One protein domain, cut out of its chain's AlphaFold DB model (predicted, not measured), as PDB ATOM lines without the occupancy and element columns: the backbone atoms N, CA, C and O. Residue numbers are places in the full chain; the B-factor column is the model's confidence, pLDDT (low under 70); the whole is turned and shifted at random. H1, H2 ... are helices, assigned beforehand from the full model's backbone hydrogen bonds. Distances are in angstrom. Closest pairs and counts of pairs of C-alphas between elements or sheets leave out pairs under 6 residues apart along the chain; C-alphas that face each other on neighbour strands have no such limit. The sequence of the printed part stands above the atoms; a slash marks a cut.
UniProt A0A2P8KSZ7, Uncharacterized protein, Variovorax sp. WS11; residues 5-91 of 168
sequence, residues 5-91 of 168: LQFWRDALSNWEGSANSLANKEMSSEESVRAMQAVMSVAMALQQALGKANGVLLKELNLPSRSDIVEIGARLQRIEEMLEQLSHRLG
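AT A GLANCE: This is residues 5 to 91 of the 168 residues of an uncharacterized protein of Variovorax sp. WS11 (UniProt A0A2P8KSZ7). Three long helices make an open, flat zigzag: H1 and H2 run side by side in opposite ways with a gap between them, and H3 leads away from the far end of H2 as a long arm, of which residues 73 to 90 stand free. H2 and H3 together make most of the length, and the contacts between helices are few. The printed part has 87 residues, with three named helices in the order H1, H2, H3 and no named strand, and its class is all helix. The whole is extended, with a radius of gyration of the C-alphas of 24.0 A and spans of 78 by 31 by 11 A.

IN THESE COORDINATES: Find C-alpha 5 at (152.659, 153.659, 128.182); from there H1, residues 5 to 23, runs 26.4 A. After a short link of 6 residues, look for C-alpha 30 at (125.800, 170.117, 115.291), where H2, residues 30 to 60, begins its 44.9 A. A tight link of 5 residues leads to H3, residues 66 to 90, which runs 36.2 A to C-alpha 90 at (169.977, 199.222, 163.422).

HOW THE PARTS SIT: Look first at H1 and H2, which are close but not clearly touching; their closest C-alphas, those of Leu 22 and Ser 32, are 7.5 A apart. They run opposite ways at a shallow tilt of 12 degrees. H2 and H3 are near each other, with 5 pairs of C-alphas within 10 A. H1 and H3 are apart. In H1, H2 and H3 every O i to N i+4 pair is within hydrogen-bond range.

THE WHOLE: The two C-alphas farthest apart, those of Asn 24 and Gly 91, are 78.3 A apart. The printed part has no cut, and neither link is long. In the B-factor column you will find a mean pLDDT of the printed part of 75.7, with low confidence at residue 23, residues 25 to 32, residue 43, residues 53 to 68 and residue 91.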
ATOM      1  N   LEU A   5     152.498 153.514 129.631       84.25
ATOM      2  CA  LEU A   5     152.659 153.659 128.182       84.25
ATOM      3  C   LEU A   5     151.664 152.786 127.422       84.25
ATOM      4  O   LEU A   5     151.207 153.176 126.346       84.25
ATOM      5  N   GLN A   6     151.285 151.642 127.992       85.56
ATOM      6  CA  GLN A   6     150.243 150.798 127.419       85.56
ATOM      7  C   GLN A   6     148.874 151.452 127.495       85.56
ATOM      8  O   GLN A   6     148.192 151.556 126.482       85.56
ATOM      9  N   PHE A   7     148.521 151.994 128.658       83.19
ATOM     10  CA  PHE A   7     147.271 152.734 128.811       83.19
ATOM     11  C   PHE A   7     147.195 153.944 127.863       83.19
ATOM     12  O   PHE A   7     146.159 154.187 127.243       83.19
ATOM     13  N   TRP A   8     148.302 154.676 127.693       82.12
ATOM     14  CA  TRP A   8     148.386 155.781 126.734       82.12
ATOM     15  C   TRP A   8     148.190 155.316 125.287       82.12
ATOM     16  O   TRP A   8     147.454 155.940 124.525       82.12
ATOM     17  N   ARG A   9     148.826 154.206 124.908       89.75
ATOM     18  CA  ARG A   9     148.695 153.631 123.568       89.75
ATOM     19  C   ARG A   9     147.271 153.167 123.274       89.75
ATOM     20  O   ARG A   9     146.772 153.408 122.174       89.75
ATOM     21  N   ASP A  10     146.613 152.551 124.247       88.69
ATOM     22  CA  ASP A  10     145.222 152.120 124.117       88.69
ATOM     23  C   ASP A  10     144.286 153.329 123.973       88.69
ATOM     24  O   ASP A  10     143.410 153.344 123.105       88.69
ATOM     25  N   ALA A  11     144.522 154.395 124.745       84.62
ATOM     26  CA  ALA A  11     143.789 155.652 124.613       84.62
ATOM     27  C   ALA A  11     143.987 156.300 123.230       84.62
ATOM     28  O   ALA A  11     143.019 156.764 122.625       84.62
ATOM     29  N   LEU A  12     145.217 156.285 122.702       87.31
ATOM     30  CA  LEU A  12     145.534 156.799 121.369       87.31
ATOM     31  C   LEU A  12     144.840 155.985 120.266       87.31
ATOM     32  O   LEU A  12     144.294 156.559 119.328       87.31
ATOM     33  N   SER A  13     144.789 154.660 120.421       89.81
ATOM     34  CA  SER A  13     144.107 153.755 119.486       89.81
ATOM     35  C   SER A  13     142.590 153.989 119.478       89.81
ATOM     36  O   SER A  13     141.964 154.056 118.419       89.81
ATOM     37  N   ASN A  14     141.984 154.196 120.653       87.56
ATOM     38  CA  ASN A  14     140.572 154.574 120.760       87.56
ATOM     39  C   ASN A  14     140.283 155.956 120.156       87.56
ATOM     40  O   ASN A  14     139.212 156.175 119.577       87.56
ATOM     41  N   TRP A  15     141.223 156.893 120.283       85.19
ATOM     42  CA  TRP A  15     141.104 158.215 119.680       85.19
ATOM     43  C   TRP A  15     141.183 158.155 118.153       85.19
ATOM     44  O   TRP A  15     140.346 158.768 117.499       85.19
ATOM     45  N   GLU A  16     142.095 157.366 117.581       84.38
ATOM     46  CA  GLU A  16     142.172 157.135 116.132       84.38
ATOM     47  C   GLU A  16     140.866 156.532 115.589       84.38
ATOM     48  O   GLU A  16     140.328 156.999 114.583       84.38
ATOM     49  N   GLY A  17     140.288 155.561 116.304       82.75
ATOM     50  CA  GLY A  17     138.972 155.011 115.968       82.75
ATOM     51  C   GLY A  17     137.858 156.066 116.011       82.75
ATOM     52  O   GLY A  17     137.023 156.137 115.106       82.75
ATOM     53  N   SER A  18     137.879 156.935 117.024       75.31
ATOM     54  CA  SER A  18     136.921 158.038 117.164       75.31
ATOM     55  C   SER A  18     137.097 159.084 116.057       75.31
ATOM     56  O   SER A  18     136.108 159.530 115.474       75.31
ATOM     57  N   ALA A  19     138.339 159.412 115.700       75.38
ATOM     58  CA  ALA A  19     138.687 160.337 114.628       75.38
ATOM     59  C   ALA A  19     138.269 159.802 113.250       75.38
ATOM     60  O   ALA A  19     137.659 160.541 112.482       75.38
ATOM     61  N   ASN A  20     138.480 158.514 112.965       81.31
ATOM     62  CA  ASN A  20     137.980 157.874 111.743       81.31
ATOM     63  C   ASN A  20     136.444 157.888 111.671       81.31
ATOM     64  O   ASN A  20     135.874 158.075 110.597       81.31
ATOM     65  N   SER A  21     135.756 157.725 112.807       73.38
ATOM     66  CA  SER A  21     134.289 157.797 112.855       73.38
ATOM     67  C   SER A  21     133.753 159.218 112.636       73.38
ATOM     68  O   SER A  21     132.714 159.386 112.001       73.38
ATOM     69  N   LEU A  22     134.485 160.231 113.115       71.81
ATOM     70  CA  LEU A  22     134.178 161.648 112.925       71.81
ATOM     71  C   LEU A  22     134.503 162.118 111.508       71.81
ATOM     72  O   LEU A  22     133.728 162.872 110.948       71.81
ATOM     73  N   ALA A  23     135.593 161.644 110.902       68.25
ATOM     74  CA  ALA A  23     135.942 161.957 109.515       68.25
ATOM     75  C   ALA A  23     134.936 161.364 108.514       68.25
ATOM     76  O   ALA A  23     134.657 161.968 107.482       68.25
ATOM     77  N   ASN A  24     134.355 160.204 108.839       73.06
ATOM     78  CA  ASN A  24     133.300 159.581 108.039       73.06
ATOM     79  C   ASN A  24     131.905 160.195 108.274       73.06
ATOM     80  O   ASN A  24     130.979 159.881 107.527       73.06
ATOM     81  N   LYS A  25     131.730 161.052 109.294       65.06
ATOM     82  CA  LYS A  25     130.493 161.799 109.559       65.06
ATOM     83  C   LYS A  25     130.663 163.245 109.095       65.06
ATOM     84  O   LYS A  25     131.630 163.919 109.413       65.06
ATOM     85  N   GLU A  26     129.702 163.727 108.328       58.75
ATOM     86  CA  GLU A  26     129.726 165.032 107.666       58.75
ATOM     87  C   GLU A  26     130.085 166.195 108.626       58.75
ATOM     88  O   GLU A  26     129.451 166.395 109.671       58.75
ATOM     89  N   MET A  27     131.133 166.949 108.264       57.81
ATOM     90  CA  MET A  27     131.840 167.962 109.077       57.81
ATOM     91  C   MET A  27     130.989 169.162 109.540       57.81
ATOM     92  O   MET A  27     131.465 169.977 110.326       57.81
ATOM     93  N   SER A  28     129.747 169.285 109.077       58.94
ATOM     94  CA  SER A  28     128.842 170.413 109.340       58.94
ATOM     95  C   SER A  28     127.709 170.090 110.319       58.94
ATOM     96  O   SER A  28     126.829 170.921 110.540       58.94
ATOM     97  N   SER A  29     127.707 168.898 110.917       66.38
ATOM     98  CA  SER A  29     126.672 168.520 111.882       66.38
ATOM     99  C   SER A  29     126.889 169.180 113.252       66.38
ATOM    100  O   SER A  29     128.009 169.241 113.760       66.38
ATOM    101  N   GLU A  30     125.803 169.625 113.896       68.44
ATOM    102  CA  GLU A  30     125.800 170.117 115.291       68.44
ATOM    103  C   GLU A  30     126.439 169.117 116.277       68.44
ATOM    104  O   GLU A  30     126.988 169.494 117.315       68.44
ATOM    105  N   GLU A  31     126.409 167.830 115.924       69.38
ATOM    106  CA  GLU A  31     127.063 166.728 116.628       69.38
ATOM    107  C   GLU A  31     128.589 166.918 116.712       69.38
ATOM    108  O   GLU A  31     129.195 166.646 117.747       69.38
ATOM    109  N   SER A  32     129.210 167.447 115.653       66.50
ATOM    110  CA  SER A  32     130.652 167.708 115.586       66.50
ATOM    111  C   SER A  32     131.060 168.866 116.504       66.50
ATOM    112  O   SER A  32     132.085 168.801 117.184       66.50
ATOM    113  N   VAL A  33     130.210 169.895 116.622       75.50
ATOM    114  CA  VAL A  33     130.413 171.009 117.566       75.50
ATOM    115  C   VAL A  33     130.320 170.517 119.014       75.50
ATOM    116  O   VAL A  33     131.191 170.828 119.824       75.50
ATOM    117  N   ARG A  34     129.330 169.672 119.345       79.38
ATOM    118  CA  ARG A  34     129.255 169.049 120.683       79.38
ATOM    119  C   ARG A  34     130.445 168.140 120.968       79.38
ATOM    120  O   ARG A  34     130.962 168.168 122.085       79.38
ATOM    121  N   ALA A  35     130.891 167.364 119.982       76.50
ATOM    122  CA  ALA A  35     132.075 166.523 120.114       76.50
ATOM    123  C   ALA A  35     133.326 167.368 120.390       76.50
ATOM    124  O   ALA A  35     134.084 167.048 121.300       76.50
ATOM    125  N   MET A  36     133.497 168.494 119.692       77.50
ATOM    126  CA  MET A  36     134.581 169.448 119.943       77.50
ATOM    127  C   MET A  36     134.538 169.988 121.380       77.50
ATOM    128  O   MET A  36     135.554 169.974 122.072       77.50
ATOM    129  N   GLN A  37     133.362 170.404 121.864       80.81
ATOM    130  CA  GLN A  37     133.184 170.875 123.242       80.81
ATOM    131  C   GLN A  37     133.553 169.794 124.274       80.81
ATOM    132  O   GLN A  37     134.214 170.088 125.271       80.81
ATOM    133  N   ALA A  38     133.144 168.546 124.031       79.31
ATOM    134  CA  ALA A  38     133.443 167.406 124.897       79.31
ATOM    135  C   ALA A  38     134.935 167.039 124.879       79.31
ATOM    136  O   ALA A  38     135.526 166.766 125.919       79.31
ATOM    137  N   VAL A  39     135.578 167.089 123.713       75.56
ATOM    138  CA  VAL A  39     137.029 166.890 123.593       75.56
ATOM    139  C   VAL A  39     137.779 167.976 124.359       75.56
ATOM    140  O   VAL A  39     138.729 167.681 125.081       75.56
ATOM    141  N   MET A  40     137.331 169.228 124.261       75.06
ATOM    142  CA  MET A  40     137.980 170.351 124.931       75.06
ATOM    143  C   MET A  40     137.827 170.290 126.459       75.06
ATOM    144  O   MET A  40     138.778 170.592 127.181       75.06
ATOM    145  N   SER A  41     136.682 169.830 126.973       79.75
ATOM    146  CA  SER A  41     136.493 169.611 128.415       79.75
ATOM    147  C   SER A  41     137.332 168.441 128.943       79.75
ATOM    148  O   SER A  41     137.946 168.555 130.007       79.75
ATOM    149  N   VAL A  42     137.443 167.353 128.175       78.12
ATOM    150  CA  VAL A  42     138.325 166.219 128.495       78.12
ATOM    151  C   VAL A  42     139.796 166.640 128.479       78.12
ATOM    152  O   VAL A  42     140.540 166.271 129.387       78.12
ATOM    153  N   ALA A  43     140.220 167.460 127.514       69.50
ATOM    154  CA  ALA A  43     141.585 167.977 127.442       69.50
ATOM    155  C   ALA A  43     141.952 168.810 128.683       69.50
ATOM    156  O   ALA A  43     143.021 168.617 129.266       69.50
ATOM    157  N   MET A  44     141.039 169.671 129.143       82.12
ATOM    158  CA  MET A  44     141.226 170.449 130.374       82.12
ATOM    159  C   MET A  44     141.332 169.555 131.616       82.12
ATOM    160  O   MET A  44     142.218 169.756 132.453       82.12
ATOM    161  N   ALA A  45     140.472 168.539 131.734       77.00
ATOM    162  CA  ALA A  45     140.535 167.576 132.834       77.00
ATOM    163  C   ALA A  45     141.856 166.786 132.821       77.00
ATOM    164  O   ALA A  45     142.466 166.571 133.872       77.00
ATOM    165  N   LEU A  46     142.337 166.418 131.632       75.38
ATOM    166  CA  LEU A  46     143.603 165.719 131.458       75.38
ATOM    167  C   LEU A  46     144.799 166.597 131.840       75.38
ATOM    168  O   LEU A  46     145.681 166.124 132.551       75.38
ATOM    169  N   GLN A  47     144.814 167.880 131.459       76.94
ATOM    170  CA  GLN A  47     145.861 168.820 131.884       76.94
ATOM    171  C   GLN A  47     145.921 168.963 133.410       76.94
ATOM    172  O   GLN A  47     147.009 168.978 133.989       76.94
ATOM    173  N   GLN A  48     144.768 169.024 134.081       80.69
ATOM    174  CA  GLN A  48     144.711 169.078 135.543       80.69
ATOM    175  C   GLN A  48     145.195 167.776 136.193       80.69
ATOM    176  O   GLN A  48     145.926 167.817 137.185       80.69
ATOM    177  N   ALA A  49     144.808 166.623 135.642       74.12
ATOM    178  CA  ALA A  49     145.254 165.320 136.123       74.12
ATOM    179  C   ALA A  49     146.767 165.134 135.938       74.12
ATOM    180  O   ALA A  49     147.436 164.701 136.875       74.12
ATOM    181  N   LEU A  50     147.324 165.543 134.791       74.31
ATOM    182  CA  LEU A  50     148.768 165.538 134.545       74.31
ATOM    183  C   LEU A  50     149.513 166.462 135.510       74.31
ATOM    184  O   LEU A  50     150.544 166.072 136.045       74.31
ATOM    185  N   GLY A  51     148.991 167.665 135.772       72.50
ATOM    186  CA  GLY A  51     149.592 168.595 136.732       72.50
ATOM    187  C   GLY A  51     149.672 168.005 138.144       72.50
ATOM    188  O   GLY A  51     150.705 168.110 138.804       72.50
ATOM    189  N   LYS A  52     148.612 167.314 138.580       72.56
ATOM    190  CA  LYS A  52     148.576 166.601 139.867       72.56
ATOM    191  C   LYS A  52     149.516 165.395 139.880       72.56
ATOM    192  O   LYS A  52     150.257 165.227 140.844       72.56
ATOM    193  N   ALA A  53     149.524 164.594 138.815       68.62
ATOM    194  CA  ALA A  53     150.399 163.431 138.685       68.62
ATOM    195  C   ALA A  53     151.879 163.832 138.677       68.62
ATOM    196  O   ALA A  53     152.678 163.185 139.338       68.62
ATOM    197  N   ASN A  54     152.239 164.935 138.017       65.69
ATOM    198  CA  ASN A  54     153.606 165.451 138.024       65.69
ATOM    199  C   ASN A  54     154.006 165.971 139.416       65.69
ATOM    200  O   ASN A  54     155.136 165.776 139.842       65.69
ATOM    201  N   GLY A  55     153.071 166.574 140.159       65.12
ATOM    202  CA  GLY A  55     153.287 166.942 141.561       65.12
ATOM    203  C   GLY A  55     153.524 165.731 142.470       65.12
ATOM    204  O   GLY A  55     154.404 165.776 143.322       65.12
ATOM    205  N   VAL A  56     152.791 164.632 142.261       65.00
ATOM    206  CA  VAL A  56     152.986 163.373 143.003       65.00
ATOM    207  C   VAL A  56     154.287 162.680 142.593       65.00
ATOM    208  O   VAL A  56     155.040 162.273 143.468       65.00
ATOM    209  N   LEU A  57     154.607 162.631 141.295       58.97
ATOM    210  CA  LEU A  57     155.847 162.047 140.772       58.97
ATOM    211  C   LEU A  57     157.086 162.800 141.280       58.97
ATOM    212  O   LEU A  57     158.063 162.187 141.694       58.97
ATOM    213  N   LEU A  58     157.042 164.137 141.297       63.88
ATOM    214  CA  LEU A  58     158.122 164.962 141.846       63.88
ATOM    215  C   LEU A  58     158.248 164.786 143.364       63.88
ATOM    216  O   LEU A  58     159.359 164.693 143.877       63.88
ATOM    217  N   LYS A  59     157.124 164.637 144.070       60.81
ATOM    218  CA  LYS A  59     157.103 164.351 145.508       60.81
ATOM    219  C   LYS A  59     157.660 162.961 145.843       60.81
ATOM    220  O   LYS A  59     158.374 162.828 146.829       60.81
ATOM    221  N   GLU A  60     157.391 161.948 145.017       59.56
ATOM    222  CA  GLU A  60     157.968 160.600 145.145       59.56
ATOM    223  C   GLU A  60     159.465 160.565 144.798       59.56
ATOM    224  O   GLU A  60     160.215 159.802 145.402       59.56
ATOM    225  N   LEU A  61     159.923 161.437 143.893       61.78
ATOM    226  CA  LEU A  61     161.343 161.629 143.570       61.78
ATOM    227  C   LEU A  61     162.063 162.610 144.513       61.78
ATOM    228  O   LEU A  61     163.239 162.903 144.299       61.78
ATOM    229  N   ASN A  62     161.392 163.097 145.564       58.16
ATOM    230  CA  ASN A  62     161.934 164.057 146.531       58.16
ATOM    231  C   ASN A  62     162.422 165.380 145.892       58.16
ATOM    232  O   ASN A  62     163.266 166.080 146.451       58.16
ATOM    233  N   LEU A  63     161.911 165.725 144.707       60.56
ATOM    234  CA  LEU A  63     162.246 166.952 143.993       60.56
ATOM    235  C   LEU A  63     161.152 168.001 144.249       60.56
ATOM    236  O   LEU A  63     159.970 167.701 144.069       60.56
ATOM    237  N   PRO A  64     161.512 169.232 144.658       55.44
ATOM    238  CA  PRO A  64     160.532 170.277 144.928       55.44
ATOM    239  C   PRO A  64     159.757 170.603 143.650       55.44
ATOM    240  O   PRO A  64     160.339 170.815 142.581       55.44
ATOM    241  N   SER A  65     158.429 170.628 143.751       65.25
ATOM    242  CA  SER A  65     157.580 170.949 142.612       65.25
ATOM    243  C   SER A  65     157.720 172.427 142.236       65.25
ATOM    244  O   SER A  65     158.158 173.262 143.031       65.25
ATOM    245  N   ARG A  66     157.324 172.794 141.009       67.50
ATOM    246  CA  ARG A  66     157.403 174.195 140.557       67.50
ATOM    247  C   ARG A  66     156.627 175.146 141.478       67.50
ATOM    248  O   ARG A  66     157.072 176.270 141.673       67.50
ATOM    249  N   SER A  67     155.494 174.713 142.036       69.12
ATOM    250  CA  SER A  67     154.736 175.509 143.009       69.12
ATOM    251  C   SER A  67     155.504 175.704 144.312       69.12
ATOM    252  O   SER A  67     155.523 176.817 144.829       69.12
ATOM    253  N   ASP A  68     156.206 174.674 144.785       65.50
ATOM    254  CA  ASP A  68     156.986 174.752 146.025       65.50
ATOM    255  C   ASP A  68     158.173 175.713 145.866       65.50
ATOM    256  O   ASP A  68     158.477 176.481 146.771       65.50
ATOM    257  N   ILE A  69     158.810 175.744 144.687       71.56
ATOM    258  CA  ILE A  69     159.881 176.709 144.380       71.56
ATOM    259  C   ILE A  69     159.355 178.149 144.430       71.56
ATOM    260  O   ILE A  69     160.031 179.036 144.952       71.56
ATOM    261  N   VAL A  70     158.147 178.395 143.916       78.62
ATOM    262  CA  VAL A  70     157.515 179.723 143.975       78.62
ATOM    263  C   VAL A  70     157.172 180.100 145.420       78.62
ATOM    264  O   VAL A  70     157.417 181.235 145.826       78.62
ATOM    265  N   GLU A  71     156.663 179.158 146.215       79.50
ATOM    266  CA  GLU A  71     156.365 179.381 147.633       79.50
ATOM    267  C   GLU A  71     157.634 179.682 148.449       79.50
ATOM    268  O   GLU A  71     157.657 180.622 149.250       79.50
ATOM    269  N   ILE A  72     158.716 178.938 148.200       77.50
ATOM    270  CA  ILE A  72     160.036 179.180 148.791       77.50
ATOM    271  C   ILE A  72     160.551 180.567 148.389       77.50
ATOM    272  O   ILE A  72     161.004 181.311 149.258       77.50
ATOM    273  N   GLY A  73     160.418 180.953 147.116       81.50
ATOM    274  CA  GLY A  73     160.779 182.289 146.633       81.50
ATOM    275  C   GLY A  73     160.021 183.405 147.361       81.50
ATOM    276  O   GLY A  73     160.631 184.347 147.855       81.50
ATOM    277  N   ALA A  74     158.706 183.256 147.535       84.00
ATOM    278  CA  ALA A  74     157.886 184.219 148.274       84.00
ATOM    279  C   ALA A  74     158.229 184.281 149.775       84.00
ATOM    280  O   ALA A  74     158.048 185.307 150.437       84.00
ATOM    281  N   ARG A  75     158.702 183.176 150.363       85.31
ATOM    282  CA  ARG A  75     159.199 183.164 151.744       85.31
ATOM    283  C   ARG A  75     160.559 183.855 151.859       85.31
ATOM    284  O   ARG A  75     160.745 184.608 152.808       85.31
ATOM    285  N   LEU A  76     161.466 183.626 150.911       90.00
ATOM    286  CA  LEU A  76     162.773 184.286 150.840       90.00
ATOM    287  C   LEU A  76     162.633 185.800 150.703       90.00
ATOM    288  O   LEU A  76     163.222 186.525 151.494       90.00
ATOM    289  N   GLN A  77     161.768 186.264 149.804       88.62
ATOM    290  CA  GLN A  77     161.527 187.692 149.610       88.62
ATOM    291  C   GLN A  77     161.041 188.383 150.897       88.62
ATOM    292  O   GLN A  77     161.544 189.436 151.268       88.62
ATOM    293  N   ARG A  78     160.136 187.750 151.655       89.31
ATOM    294  CA  ARG A  78     159.705 188.272 152.966       89.31
ATOM    295  C   ARG A  78     160.834 188.321 153.994       89.31
ATOM    296  O   ARG A  78     160.860 189.217 154.830       89.31
ATOM    297  N   ILE A  79     161.749 187.351 153.964       88.62
ATOM    298  CA  ILE A  79     162.924 187.355 154.845       88.62
ATOM    299  C   ILE A  79     163.861 188.503 154.458       88.62
ATOM    300  O   ILE A  79     164.349 189.193 155.346       88.62
ATOM    301  N   GLU A  80     164.075 188.746 153.165       89.56
ATOM    302  CA  GLU A  80     164.876 189.873 152.670       89.56
ATOM    303  C   GLU A  80     164.278 191.221 153.089       89.56
ATOM    304  O   GLU A  80     164.992 192.055 153.636       89.56
ATOM    305  N   GLU A  81     162.963 191.395 152.960       89.50
ATOM    306  CA  GLU A  81     162.255 192.597 153.426       89.50
ATOM    307  C   GLU A  81     162.390 192.794 154.946       89.50
ATOM    308  O   GLU A  81     162.607 193.907 155.429       89.50
ATOM    309  N   MET A  82     162.304 191.712 155.729       87.38
ATOM    310  CA  MET A  82     162.531 191.767 157.177       87.38
ATOM    311  C   MET A  82     163.983 192.117 157.524       87.38
ATOM    312  O   MET A  82     164.218 192.846 158.488       87.38
ATOM    313  N   LEU A  83     164.953 191.611 156.758       84.75
ATOM    314  CA  LEU A  83     166.372 191.919 156.935       84.75
ATOM    315  C   LEU A  83     166.685 193.368 156.563       84.75
ATOM    316  O   LEU A  83     167.427 194.020 157.293       84.75
ATOM    317  N   GLU A  84     166.091 193.891 155.493       86.38
ATOM    318  CA  GLU A  84     166.198 195.298 155.103       86.38
ATOM    319  C   GLU A  84     165.562 196.214 156.156       86.38
ATOM    320  O   GLU A  84     166.143 197.212 156.572       86.38
ATOM    321  N   GLN A  85     164.395 195.843 156.682       85.69
ATOM    322  CA  GLN A  85     163.771 196.592 157.769       85.69
ATOM    323  C   GLN A  85     164.631 196.577 159.042       85.69
ATOM    324  O   GLN A  85     164.700 197.579 159.759       85.69
ATOM    325  N   LEU A  86     165.276 195.448 159.342       81.25
ATOM    326  CA  LEU A  86     166.152 195.313 160.499       81.25
ATOM    327  C   LEU A  86     167.446 196.119 160.315       81.25
ATOM    328  O   LEU A  86     167.824 196.843 161.232       81.25
ATOM    329  N   SER A  87     168.079 196.074 159.138       80.50
ATOM    330  CA  SER A  87     169.270 196.881 158.839       80.50
ATOM    331  C   SER A  87     168.971 198.379 158.933       80.50
ATOM    332  O   SER A  87     169.743 199.124 159.534       80.50
ATOM    333  N   HIS A  88     167.801 198.811 158.457       79.44
ATOM    334  CA  HIS A  88     167.365 200.201 158.555       79.44
ATOM    335  C   HIS A  88     167.144 200.647 160.010       79.44
ATOM    336  O   HIS A  88     167.475 201.771 160.382       79.44
ATOM    337  N   ARG A  89     166.618 199.754 160.861       80.12
ATOM    338  CA  ARG A  89     166.394 200.015 162.294       80.12
ATOM    339  C   ARG A  89     167.674 200.019 163.122       80.12
ATOM    340  O   ARG A  89     167.723 200.730 164.121       80.12
ATOM    341  N   LEU A  90     168.682 199.234 162.739       79.44
ATOM    342  CA  LEU A  90     169.977 199.222 163.422       79.44
ATOM    343  C   LEU A  90     170.878 200.405 163.034       79.44
ATOM    344  O   LEU A  90     171.920 200.574 163.661       79.44
ATOM    345  N   GLY A  91     170.452 201.246 162.084       60.94
ATOM    346  CA  GLY A  91     171.229 202.378 161.592       60.94
ATOM    347  C   GLY A  91     172.386 201.880 160.738       60.94
ATOM    348  O   GLY A  91     173.352 201.327 161.248       60.94
TER     349      GLY A  91